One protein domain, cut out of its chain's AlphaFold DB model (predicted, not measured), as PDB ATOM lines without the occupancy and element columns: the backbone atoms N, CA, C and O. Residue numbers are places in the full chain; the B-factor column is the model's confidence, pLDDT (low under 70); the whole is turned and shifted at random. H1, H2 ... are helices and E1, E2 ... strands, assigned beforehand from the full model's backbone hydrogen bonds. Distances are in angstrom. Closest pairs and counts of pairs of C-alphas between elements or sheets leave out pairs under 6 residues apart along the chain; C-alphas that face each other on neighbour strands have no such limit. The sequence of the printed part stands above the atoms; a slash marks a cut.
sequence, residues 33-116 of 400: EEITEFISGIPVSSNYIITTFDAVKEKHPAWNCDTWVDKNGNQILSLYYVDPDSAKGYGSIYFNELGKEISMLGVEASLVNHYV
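Overview. This is residues 33 to 116 of the 400 residues of an uncharacterized protein of Methanosarcina sp. 1.H.T.1A.1 (UniProt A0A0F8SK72). Picture a strongly twisted and curled sheet of four antiparallel strands, with the helices H1 and H2 covering one face in a two-layer arrangement, helices on one face of a sheet. H2 runs along the strands over E1 and E2; after E3 a long link first pairs briefly beside that edge strand and then crosses to E4 at the other edge. The printed part has 84 residues with two named helices and four named strands, in the order H1, H2, E1, E2, E3, E4, and the class is mixed, helices and strands. The sheet's order is E3, E2, E1, E4. The whole is compact, with a radius of gyration of the C-alphas of 12.3 A and spans of 33 by 30 by 20 A.

Arrangement. Begin at the sheet with E2, residues 75 to 82, and E1, residues 65 to 70, inner strands that form a hairpin; N 68 and O 76 are 2.8 A apart, within hydrogen-bond range. Beside E2 find the edge strand E3, residues 90 to 96, its partner in a second hairpin, where N 79 and O 93 are 2.9 A apart. E1, E2 and E3 form a meander, each strand the antiparallel neighbour of the one before. At the other edge E4, residues 109 to 115, is antiparallel to E1, with N 67 and O 113 2.9 A apart; the four strands form a Greek key, a meander whose first strand also neighbours the fourth. From edge to edge the strands' lines turn by 65 degrees. H2, residues 48 to 59, is on the sheet at a height of 9.4 A, over E2 and E1, along the strands at 10 degrees to E1 on the local plane; its closest C-alphas to E2 are those of Ile 49 and Leu 77, 5.9 A apart. H1, residues 33 to 40, is also on the sheet, its closest C-alphas to E2 being those of Ile 35 and Leu 79, 7.4 A apart. H1 and H2 are close but not clearly touching, with the C-alphas of Ile 39 and Thr 52 closest at 7.5 A, at a steep tilt of 54 degrees, opposite ways. In both helices every O i to N i+4 pair is within hydrogen-bond range.

Along the chain. Find C-alpha 75 at (42.433, 123.562, 176.909); from there E2 runs 23.5 A to C-alpha 82. E3 measures 20.5 A, E4 17.1 A, E1 16.6 A, H2 15.8 A and H1 10.5 A. H1 begins at C-alpha 33, (56.344, 141.021, 178.763), and E4 ends at C-alpha 115, (57.110, 120.992, 181.067).

Size, cuts and confidence. The C-alphas of Ser 46 and Ala 87 are the two farthest apart, at 36.0 A. The printed part has no cut. The link from E3 to E4, residues 97 to 108, is long, and in it residues 101 to 102 pair antiparallel with residues 94 to 95 of E3. Look at residues 46 and 113 for pLDDT under 70; the mean of the printed part is 83.7.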
ATOM      1  N   GLU A  33      56.240 140.345 180.055       89.25
ATOM      2  CA  GLU A  33      56.344 141.021 178.763       89.25
ATOM      3  C   GLU A  33      56.874 140.085 177.669       89.25
ATOM      4  O   GLU A  33      56.253 140.005 176.610       89.25
ATOM      5  N   GLU A  34      57.941 139.324 177.938       92.00
ATOM      6  CA  GLU A  34      58.509 138.354 176.986       92.00
ATOM      7  C   GLU A  34      57.508 137.257 176.613       92.00
ATOM      8  O   GLU A  34      57.356 136.933 175.434       92.00
ATOM      9  N   ILE A  35      56.764 136.729 177.593       91.81
ATOM     10  CA  ILE A  35      55.674 135.782 177.321       91.81
ATOM     11  C   ILE A  35      54.632 136.422 176.405       91.81
ATOM     12  O   ILE A  35      54.208 135.817 175.425       91.81
ATOM     13  N   THR A  36      54.202 137.645 176.709       89.88
ATOM     14  CA  THR A  36      53.140 138.314 175.946       89.88
ATOM     15  C   THR A  36      53.569 138.574 174.501       89.88
ATOM     16  O   THR A  36      52.788 138.341 173.574       89.88
ATOM     17  N   GLU A  37      54.812 139.013 174.293       92.31
ATOM     18  CA  GLU A  37      55.387 139.219 172.964       92.31
ATOM     19  C   GLU A  37      55.461 137.902 172.183       92.31
ATOM     20  O   GLU A  37      54.968 137.831 171.054       92.31
ATOM     21  N   PHE A  38      55.971 136.840 172.810       92.94
ATOM     22  CA  PHE A  38      56.053 135.510 172.211       92.94
ATOM     23  C   PHE A  38      54.676 134.984 171.774       92.94
ATOM     24  O   PHE A  38      54.493 134.594 170.618       92.94
ATOM     25  N   ILE A  39      53.689 135.042 172.671       92.12
ATOM     26  CA  ILE A  39      52.309 134.601 172.430       92.12
ATOM     27  C   ILE A  39      51.664 135.385 171.284       92.12
ATOM     28  O   ILE A  39      50.991 134.797 170.436       92.12
ATOM     29  N   SER A  40      51.903 136.698 171.209       88.75
ATOM     30  CA  SER A  40      51.364 137.548 170.139       88.75
ATOM     31  C   SER A  40      51.917 137.211 168.747       88.75
ATOM     32  O   SER A  40      51.266 137.491 167.739       88.75
ATOM     33  N   GLY A  41      53.098 136.586 168.687       87.44
ATOM     34  CA  GLY A  41      53.726 136.122 167.451       87.44
ATOM     35  C   GLY A  41      53.167 134.801 166.915       87.44
ATOM     36  O   GLY A  41      53.511 134.411 165.798       87.44
ATOM     37  N   ILE A  42      52.314 134.106 167.677       87.38
ATOM     38  CA  ILE A  42      51.751 132.809 167.294       87.38
ATOM     39  C   ILE A  42      50.322 133.010 166.770       87.38
ATOM     40  O   ILE A  42      49.462 133.509 167.499       87.38
ATOM     41  N   PRO A  43      50.025 132.620 165.516       85.38
ATOM     42  CA  PRO A  43      48.686 132.758 164.963       85.38
ATOM     43  C   PRO A  43      47.701 131.814 165.662       85.38
ATOM     44  O   PRO A  43      47.985 130.633 165.864       85.38
ATOM     45  N   VAL A  44      46.511 132.330 165.979       81.12
ATOM     46  CA  VAL A  44      45.428 131.533 166.568       81.12
ATOM     47  C   VAL A  44      44.964 130.474 165.569       81.12
ATOM     48  O   VAL A  44      44.652 130.781 164.417       81.12
ATOM     49  N   SER A  45      44.922 129.222 166.014       78.25
ATOM     50  CA  SER A  45      44.544 128.058 165.214       78.25
ATOM     51  C   SER A  45      43.671 127.103 166.032       78.25
ATOM     52  O   SER A  45      43.550 127.232 167.248       78.25
ATOM     53  N   SER A  46      43.070 126.106 165.383       63.28
ATOM     54  CA  SER A  46      42.211 125.114 166.050       63.28
ATOM     55  C   SER A  46      42.938 124.212 167.060       63.28
ATOM     56  O   SER A  46      42.270 123.489 167.798       63.28
ATOM     57  N   ASN A  47      44.276 124.245 167.094       75.31
ATOM     58  CA  ASN A  47      45.134 123.519 168.035       75.31
ATOM     59  C   ASN A  47      46.102 124.477 168.756       75.31
ATOM     60  O   ASN A  47      47.214 124.092 169.118       75.31
ATOM     61  N   TYR A  48      45.682 125.730 168.951       80.69
ATOM     62  CA  TYR A  48      46.533 126.815 169.436       80.69
ATOM     63  C   TYR A  48      47.339 126.464 170.692       80.69
ATOM     64  O   TYR A  48      48.530 126.757 170.744       80.69
ATOM     65  N   ILE A  49      46.721 125.813 171.684       87.69
ATOM     66  CA  ILE A  49      47.384 125.464 172.950       87.69
ATOM     67  C   ILE A  49      48.553 124.506 172.730       87.69
ATOM     68  O   ILE A  49      49.646 124.775 173.216       87.69
ATOM     69  N   ILE A  50      48.347 123.436 171.960       80.12
ATOM     70  CA  ILE A  50      49.386 122.437 171.672       80.12
ATOM     71  C   ILE A  50      50.500 123.071 170.836       80.12
ATOM     72  O   ILE A  50      51.666 122.989 171.200       80.12
ATOM     73  N   THR A  51      50.141 123.796 169.772       82.25
ATOM     74  CA  THR A  51      51.119 124.503 168.930       82.25
ATOM     75  C   THR A  51      51.959 125.489 169.738       82.25
ATOM     76  O   THR A  51      53.163 125.593 169.529       82.25
ATOM     77  N   THR A  52      51.336 126.212 170.666       86.38
ATOM     78  CA  THR A  52      52.038 127.164 171.528       86.38
ATOM     79  C   THR A  52      52.924 126.441 172.535       86.38
ATOM     80  O   THR A  52      54.063 126.848 172.726       86.38
ATOM     81  N   PHE A  53      52.443 125.354 173.139       87.75
ATOM     82  CA  PHE A  53      53.213 124.522 174.062       87.75
ATOM     83  C   PHE A  53      54.483 123.961 173.403       87.75
ATOM     84  O   PHE A  53      55.578 124.116 173.942       87.75
ATOM     85  N   ASP A  54      54.365 123.400 172.199       85.25
ATOM     86  CA  ASP A  54      55.514 122.893 171.444       85.25
ATOM     87  C   ASP A  54      56.458 124.020 171.012       85.25
ATOM     88  O   ASP A  54      57.676 123.890 171.132       85.25
ATOM     89  N   ALA A  55      55.915 125.167 170.592       89.38
ATOM     90  CA  ALA A  55      56.725 126.330 170.241       89.38
ATOM     91  C   ALA A  55      57.521 126.874 171.439       89.38
ATOM     92  O   ALA A  55      58.637 127.355 171.244       89.38
ATOM     93  N   VAL A  56      56.971 126.812 172.661       89.75
ATOM     94  CA  VAL A  56      57.697 127.173 173.890       89.75
ATOM     95  C   VAL A  56      58.871 126.222 174.082       89.75
ATOM     96  O   VAL A  56      59.992 126.692 174.224       89.75
ATOM     97  N   LYS A  57      58.648 124.907 173.992       86.44
ATOM     98  CA  LYS A  57      59.716 123.902 174.130       86.44
ATOM     99  C   LYS A  57      60.822 124.064 173.087       86.44
ATOM    100  O   LYS A  57      61.996 123.933 173.407       86.44
ATOM    101  N   GLU A  58      60.452 124.348 171.842       86.62
ATOM    102  CA  GLU A  58      61.402 124.476 170.735       86.62
ATOM    103  C   GLU A  58      62.224 125.770 170.824       86.62
ATOM    104  O   GLU A  58      63.442 125.757 170.648       86.62
ATOM    105  N   LYS A  59      61.562 126.906 171.071       88.88
ATOM    106  CA  LYS A  59      62.197 128.232 170.991       88.88
ATOM    107  C   LYS A  59      62.747 128.716 172.325       88.88
ATOM    108  O   LYS A  59      63.678 129.519 172.344       88.88
ATOM    109  N   HIS A  60      62.173 128.238 173.422       87.81
ATOM    110  CA  HIS A  60      62.505 128.629 174.784       87.81
ATOM    111  C   HIS A  60      62.564 127.396 175.705       87.81
ATOM    112  O   HIS A  60      61.776 127.290 176.643       87.81
ATOM    113  N   PRO A  61      63.520 126.474 175.485       83.81
ATOM    114  CA  PRO A  61      63.613 125.219 176.236       83.81
ATOM    115  C   PRO A  61      63.883 125.400 177.738       83.81
ATOM    116  O   PRO A  61      63.739 124.457 178.499       83.81
ATOM    117  N   ALA A  62      64.270 126.593 178.191       83.88
ATOM    118  CA  ALA A  62      64.422 126.899 179.614       83.88
ATOM    119  C   ALA A  62      63.099 127.317 180.291       83.88
ATOM    120  O   ALA A  62      63.035 127.390 181.514       83.88
ATOM    121  N   TRP A  63      62.039 127.607 179.527       88.06
ATOM    122  CA  TRP A  63      60.780 128.097 180.087       88.06
ATOM    123  C   TRP A  63      59.913 126.962 180.615       88.06
ATOM    124  O   TRP A  63      59.759 125.924 179.980       88.06
ATOM    125  N   ASN A  64      59.246 127.221 181.737       86.56
ATOM    126  CA  ASN A  64      58.264 126.302 182.291       86.56
ATOM    127  C   ASN A  64      56.885 126.587 181.692       86.56
ATOM    128  O   ASN A  64      56.442 127.745 181.652       86.56
ATOM    129  N   CYS A  65      56.174 125.540 181.279       87.56
ATOM    130  CA  CYS A  65      54.804 125.662 180.798       87.56
ATOM    131  C   CYS A  65      53.988 124.395 181.044       87.56
ATOM    132  O   CYS A  65      54.507 123.286 180.979       87.56
ATOM    133  N   ASP A  66      52.689 124.569 181.282       85.62
ATOM    134  CA  ASP A  66      51.762 123.457 181.494       85.62
ATOM    135  C   ASP A  66      50.523 123.611 180.629       85.62
ATOM    136  O   ASP A  66      50.101 124.729 180.323       85.62
ATOM    137  N   THR A  67      49.888 122.492 180.302       85.56
ATOM    138  CA  THR A  67      48.537 122.485 179.750       85.56
ATOM    139  C   THR A  67      47.556 121.905 180.753       85.56
ATOM    140  O   THR A  67      47.839 120.945 181.468       85.56
ATOM    141  N   TRP A  68      46.367 122.486 180.781       88.19
ATOM    142  CA  TRP A  68      45.258 122.102 181.636       88.19
ATOM    143  C   TRP A  68      44.019 121.907 180.775       88.19
ATOM    144  O   TRP A  68      43.907 122.499 179.702       88.19
ATOM    145  N   VAL A  69      43.068 121.120 181.262       81.69
ATOM    146  CA  VAL A  69      41.753 120.952 180.641       81.69
ATOM    147  C   VAL A  69      40.680 121.265 181.670       81.69
ATOM    148  O   VAL A  69      40.692 120.718 182.774       81.69
ATOM    149  N   ASP A  70      39.769 122.174 181.321       82.12
ATOM    150  CA  ASP A  70      38.612 122.490 182.155       82.12
ATOM    151  C   ASP A  70      37.549 121.378 182.094       82.12
ATOM    152  O   ASP A  70      37.579 120.479 181.251       82.12
ATOM    153  N   LYS A  71      36.550 121.451 182.976       79.62
ATOM    154  CA  LYS A  71      35.424 120.498 182.997       79.62
ATOM    155  C   LYS A  71      34.619 120.392 181.689       79.62
ATOM    156  O   LYS A  71      33.828 119.463 181.551       79.62
ATOM    157  N   ASN A  72      34.754 121.354 180.777       77.50
ATOM    158  CA  ASN A  72      34.070 121.376 179.485       77.50
ATOM    159  C   ASN A  72      34.961 120.844 178.349       77.50
ATOM    160  O   ASN A  72      34.516 120.821 177.204       77.50
ATOM    161  N   GLY A  73      36.196 120.430 178.647       73.25
ATOM    162  CA  GLY A  73      37.159 119.967 177.653       73.25
ATOM    163  C   GLY A  73      37.983 121.081 177.004       73.25
ATOM    164  O   GLY A  73      38.764 120.784 176.104       73.25
ATOM    165  N   ASN A  74      37.846 122.339 177.440       81.50
ATOM    166  CA  ASN A  74      38.628 123.442 176.887       81.50
ATOM    167  C   ASN A  74      40.057 123.388 177.422       81.50
ATOM    168  O   ASN A  74      40.270 123.292 178.637       81.50
ATOM    169  N   GLN A  75      41.031 123.524 176.528       82.38
ATOM    170  CA  GLN A  75      42.433 123.562 176.909       82.38
ATOM    171  C   GLN A  75      42.871 124.955 177.371       82.38
ATOM    172  O   GLN A  75      42.455 125.994 176.847       82.38
ATOM    173  N   ILE A  76      43.765 124.958 178.351       88.12
ATOM    174  CA  ILE A  76      44.358 126.150 178.940       88.12
ATOM    175  C   ILE A  76      45.867 125.945 178.979       88.12
ATOM    176  O   ILE A  76      46.340 124.931 179.479       88.12
ATOM    177  N   LEU A  77      46.632 126.908 178.480       92.19
ATOM    178  CA  LEU A  77      48.084 126.952 178.631       92.19
ATOM    179  C   LEU A  77      48.414 127.818 179.839       92.19
ATOM    180  O   LEU A  77      47.880 128.920 179.946       92.19
ATOM    181  N   SER A  78      49.320 127.377 180.703       92.69
ATOM    182  CA  SER A  78      49.949 128.238 181.697       92.69
ATOM    183  C   SER A  78      51.429 128.424 181.408       92.69
ATOM    184  O   SER A  78      52.145 127.445 181.211       92.69
ATOM    185  N   LEU A  79      51.885 129.670 181.448       90.88
ATOM    186  CA  LEU A  79      53.293 130.042 181.352       90.88
ATOM    187  C   LEU A  79      53.729 130.739 182.632       90.88
ATOM    188  O   LEU A  79      53.005 131.589 183.163       90.88
ATOM    189  N   TYR A  80      54.903 130.365 183.126       90.81
ATOM    190  CA  TYR A  80      55.449 130.878 184.375       90.81
ATOM    191  C   TYR A  80      56.435 132.008 184.103       90.81
ATOM    192  O   TYR A  80      57.238 131.920 183.180       90.81
ATOM    193  N   TYR A  81      56.376 133.057 184.918       88.00
ATOM    194  CA  TYR A  81      57.254 134.219 184.805       88.00
ATOM    195  C   TYR A  81      57.841 134.606 186.152       88.00
ATOM    196  O   TYR A  81      57.268 134.303 187.202       88.00
ATOM    197  N   VAL A  82      58.973 135.302 186.121       85.00
ATOM    198  CA  VAL A  82      59.587 135.866 187.322       85.00
ATOM    199  C   VAL A  82      58.666 136.941 187.904       85.00
ATOM    200  O   VAL A  82      58.297 137.903 187.233       85.00
ATOM    201  N   ASP A  83      58.287 136.770 189.167       83.69
ATOM    202  CA  ASP A  83      57.460 137.725 189.902       83.69
ATOM    203  C   ASP A  83      58.103 137.953 191.275       83.69
ATOM    204  O   ASP A  83      57.910 137.141 192.189       83.69
ATOM    205  N   PRO A  84      58.904 139.022 191.430       77.94
ATOM    206  CA  PRO A  84      59.603 139.302 192.680       77.94
ATOM    207  C   PRO A  84      58.648 139.692 193.817       77.94
ATOM    208  O   PRO A  84      59.033 139.604 194.982       77.94
ATOM    209  N   ASP A  85      57.416 140.098 193.495       81.69
ATOM    210  CA  ASP A  85      56.397 140.470 194.477       81.69
ATOM    211  C   ASP A  85      55.595 139.244 194.964       81.69
ATOM    212  O   ASP A  85      54.925 139.296 196.002       81.69
ATOM    213  N   SER A  86      55.685 138.112 194.256       77.50
ATOM    214  CA  SER A  86      55.103 136.831 194.662       77.50
ATOM    215  C   SER A  86      55.937 136.162 195.754       77.50
ATOM    216  O   SER A  86      57.153 136.024 195.650       77.50
ATOM    217  N   ALA A  87      55.276 135.610 196.776       72.94
ATOM    218  CA  ALA A  87      55.940 134.845 197.838       72.94
ATOM    219  C   ALA A  87      56.706 133.606 197.325       72.94
ATOM    220  O   ALA A  87      57.561 133.080 198.034       72.94
ATOM    221  N   LYS A  88      56.387 133.128 196.114       73.75
ATOM    222  CA  LYS A  88      57.074 132.007 195.456       73.75
ATOM    223  C   LYS A  88      58.233 132.455 194.555       73.75
ATOM    224  O   LYS A  88      58.932 131.601 194.025       73.75
ATOM    225  N   GLY A  89      58.408 133.761 194.346       73.06
ATOM    226  CA  GLY A  89      59.364 134.332 193.390       73.06
ATOM    227  C   GLY A  89      58.950 134.198 191.919       73.06
ATOM    228  O   GLY A  89      59.700 134.597 191.031       73.06
ATOM    229  N   TYR A  90      57.773 133.630 191.646       83.62
ATOM    230  CA  TYR A  90      57.224 133.484 190.302       83.62
ATOM    231  C   TYR A  90      55.700 133.636 190.291       83.62
ATOM    232  O   TYR A  90      55.015 133.386 191.295       83.62
ATOM    233  N   GLY A  91      55.189 134.034 189.130       82.00
ATOM    234  CA  GLY A  91      53.777 134.124 188.785       82.00
ATOM    235  C   GLY A  91      53.436 133.225 187.597       82.00
ATOM    236  O   GLY A  91      54.309 132.607 186.989       82.00
ATOM    237  N   SER A  92      52.149 133.142 187.266       88.50
ATOM    238  CA  SER A  92      51.647 132.401 186.106       88.50
ATOM    239  C   SER A  92      50.640 133.225 185.305       88.50
ATOM    240  O   SER A  92      49.875 134.019 185.860       88.50
ATOM    241  N   ILE A  93      50.659 133.051 183.985       89.19
ATOM    242  CA  ILE A  93      49.691 133.622 183.038       89.19
ATOM    243  C   ILE A  93      49.002 132.466 182.337       89.19
ATOM    244  O   ILE A  93      49.655 131.483 181.995       89.19
ATOM    245  N   TYR A  94      47.697 132.593 182.120       91.00
ATOM    246  CA  TYR A  94      46.876 131.534 181.550       91.00
ATOM    247  C   TYR A  94      46.256 131.988 180.240       91.00
ATOM    248  O   TYR A  94      45.679 133.070 180.187       91.00
ATOM    249  N   PHE A  95      46.322 131.152 179.210       88.25
ATOM    250  CA  PHE A  95      45.753 131.416 177.891       88.25
ATOM    251  C   PHE A  95      44.759 130.327 177.512       88.25
ATOM    252  O   PHE A  95      45.003 129.150 177.763       88.25
ATOM    253  N   ASN A  96      43.645 130.714 176.897       85.81
ATOM    254  CA  ASN A  96      42.680 129.770 176.334       85.81
ATOM    255  C   ASN A  96      42.998 129.424 174.867       85.81
ATOM    256  O   ASN A  96      43.913 129.978 174.257       85.81
ATOM    257  N   GLU A  97      42.195 128.542 174.276       82.94
ATOM    258  CA  GLU A  97      42.332 128.085 172.882       82.94
ATOM    259  C   GLU A  97      42.226 129.195 171.824       82.94
ATOM    260  O   GLU A  97      42.615 129.001 170.677       82.94
ATOM    261  N   LEU A  98      41.734 130.377 172.205       85.19
ATOM    262  CA  LEU A  98      41.658 131.554 171.338       85.19
ATOM    263  C   LEU A  98      42.885 132.470 171.479       85.19
ATOM    264  O   LEU A  98      42.874 133.582 170.954       85.19
ATOM    265  N   GLY A  99      43.904 132.053 172.236       84.94
ATOM    266  CA  GLY A  99      45.086 132.860 172.546       84.94
ATOM    267  C   GLY A  99      44.813 134.053 173.450       84.94
ATOM    268  O   GLY A  99      45.600 134.998 173.497       84.94
ATOM    269  N   LYS A 100      43.694 134.037 174.178       88.75
ATOM    270  CA  LYS A 100      43.320 135.118 175.086       88.75
ATOM    271  C   LYS A 100      43.750 134.793 176.511       88.75
ATOM    272  O   LYS A 100      43.468 133.700 176.997       88.75
ATOM    273  N   GLU A 101      44.354 135.770 177.190       89.69
ATOM    274  CA  GLU A 101      44.636 135.687 178.626       89.69
ATOM    275  C   GLU A 101      43.324 135.532 179.417       89.69
ATOM    276  O   GLU A 101      42.349 136.265 179.199       89.69
ATOM    277  N   ILE A 102      43.293 134.566 180.331       87.12
ATOM    278  CA  ILE A 102      42.153 134.251 181.195       87.12
ATOM    279  C   ILE A 102      42.579 134.189 182.667       87.12
ATOM    280  O   ILE A 102      43.754 134.062 182.998       87.12
ATOM    281  N   SER A 103      41.602 134.267 183.571       86.75
ATOM    282  CA  SER A 103      41.819 134.035 185.001       86.75
ATOM    283  C   SER A 103      41.424 132.608 185.367       86.75
ATOM    284  O   SER A 103      40.359 132.149 184.965       86.75
ATOM    285  N   MET A 104      42.238 131.942 186.190       76.00
ATOM    286  CA  MET A 104      41.913 130.624 186.756       76.00
ATOM    287  C   MET A 104      40.987 130.691 187.979       76.00
ATOM    288  O   MET A 104      40.616 129.660 188.536       76.00
ATOM    289  N   LEU A 105      40.600 131.889 188.435       75.06
ATOM    290  CA  LEU A 105      39.712 132.030 189.587       75.06
ATOM    291  C   LEU A 105      38.335 131.424 189.288       75.06
ATOM    292  O   LEU A 105      37.584 131.933 188.462       75.06
ATOM    293  N   GLY A 106      37.998 130.349 190.003       70.88
ATOM    294  CA  GLY A 106      36.736 129.627 189.827       70.88
ATOM    295  C   GLY A 106      36.707 128.686 188.619       70.88
ATOM    296  O   GLY A 106      35.647 128.138 188.318       70.88
ATOM    297  N   VAL A 107      37.844 128.485 187.945       76.19
ATOM    298  CA  VAL A 107      37.993 127.481 186.888       76.19
ATOM    299  C   VAL A 107      38.405 126.162 187.531       76.19
ATOM    300  O   VAL A 107      39.440 126.070 188.187       76.19
ATOM    301  N   GLU A 108      37.577 125.139 187.347       81.69
ATOM    302  CA  GLU A 108      37.896 123.767 187.729       81.69
ATOM    303  C   GLU A 108      38.574 123.093 186.533       81.69
ATOM    304  O   GLU A 108      37.929 122.852 185.507       81.69
ATOM    305  N   ALA A 109      39.883 122.869 186.649       77.50
ATOM    306  CA  ALA A 109      40.714 122.317 185.591       77.50
ATOM    307  C   ALA A 109      41.697 121.279 186.131       77.50
ATOM    308  O   ALA A 109      42.180 121.378 187.261       77.50
ATOM    309  N   SER A 110      42.008 120.311 185.278       80.00
ATOM    310  CA  SER A 110      42.938 119.219 185.544       80.00
ATOM    311  C   SER A 110      44.205 119.415 184.725       80.00
ATOM    312  O   SER A 110      44.130 119.759 183.547       80.00
ATOM    313  N   LEU A 111      45.364 119.196 185.343       70.62
ATOM    314  CA  LEU A 111      46.658 119.229 184.661       70.62
ATOM    315  C   LEU A 111      46.729 118.093 183.630       70.62
ATOM    316  O   LEU A 111      46.372 116.957 183.945       70.62
ATOM    317  N   VAL A 112      47.185 118.405 182.418       74.12
ATOM    318  CA  VAL A 112      47.307 117.456 181.302       74.12
ATOM    319  C   VAL A 112      48.766 117.225 180.945       74.12
ATOM    320  O   VAL A 112      49.223 116.090 181.022       74.12
ATOM    321  N   ASN A 113      49.505 118.285 180.613       69.12
ATOM    322  CA  ASN A 113      50.938 118.210 180.343       69.12
ATOM    323  C   ASN A 113      51.688 119.193 181.232       69.12
ATOM    324  O   ASN A 113      51.188 120.273 181.536       69.12
ATOM    325  N   HIS A 114      52.904 118.817 181.606       81.56
ATOM    326  CA  HIS A 114      53.807 119.626 182.407       81.56
ATOM    327  C   HIS A 114      55.176 119.636 181.735       81.56
ATOM    328  O   HIS A 114      55.680 118.578 181.349       81.56
ATOM    329  N   TYR A 115      55.763 120.816 181.585       77.81
ATOM    330  CA  TYR A 115      57.110 120.992 181.067       77.81
ATOM    331  C   TYR A 115      57.909 121.888 182.008       77.81
ATOM    332  O   TYR A 115      57.554 123.043 182.256       77.81
ATOM    333  N   VAL A 116      59.001 121.324 182.520       84.12
ATOM    334  CA  VAL A 116      60.038 122.048 183.254       84.12
ATOM    335  C   VAL A 116      61.201 122.232 182.302       84.12
ATOM    336  O   VAL A 116      61.672 121.256 181.717       84.12
TER     337      VAL A 116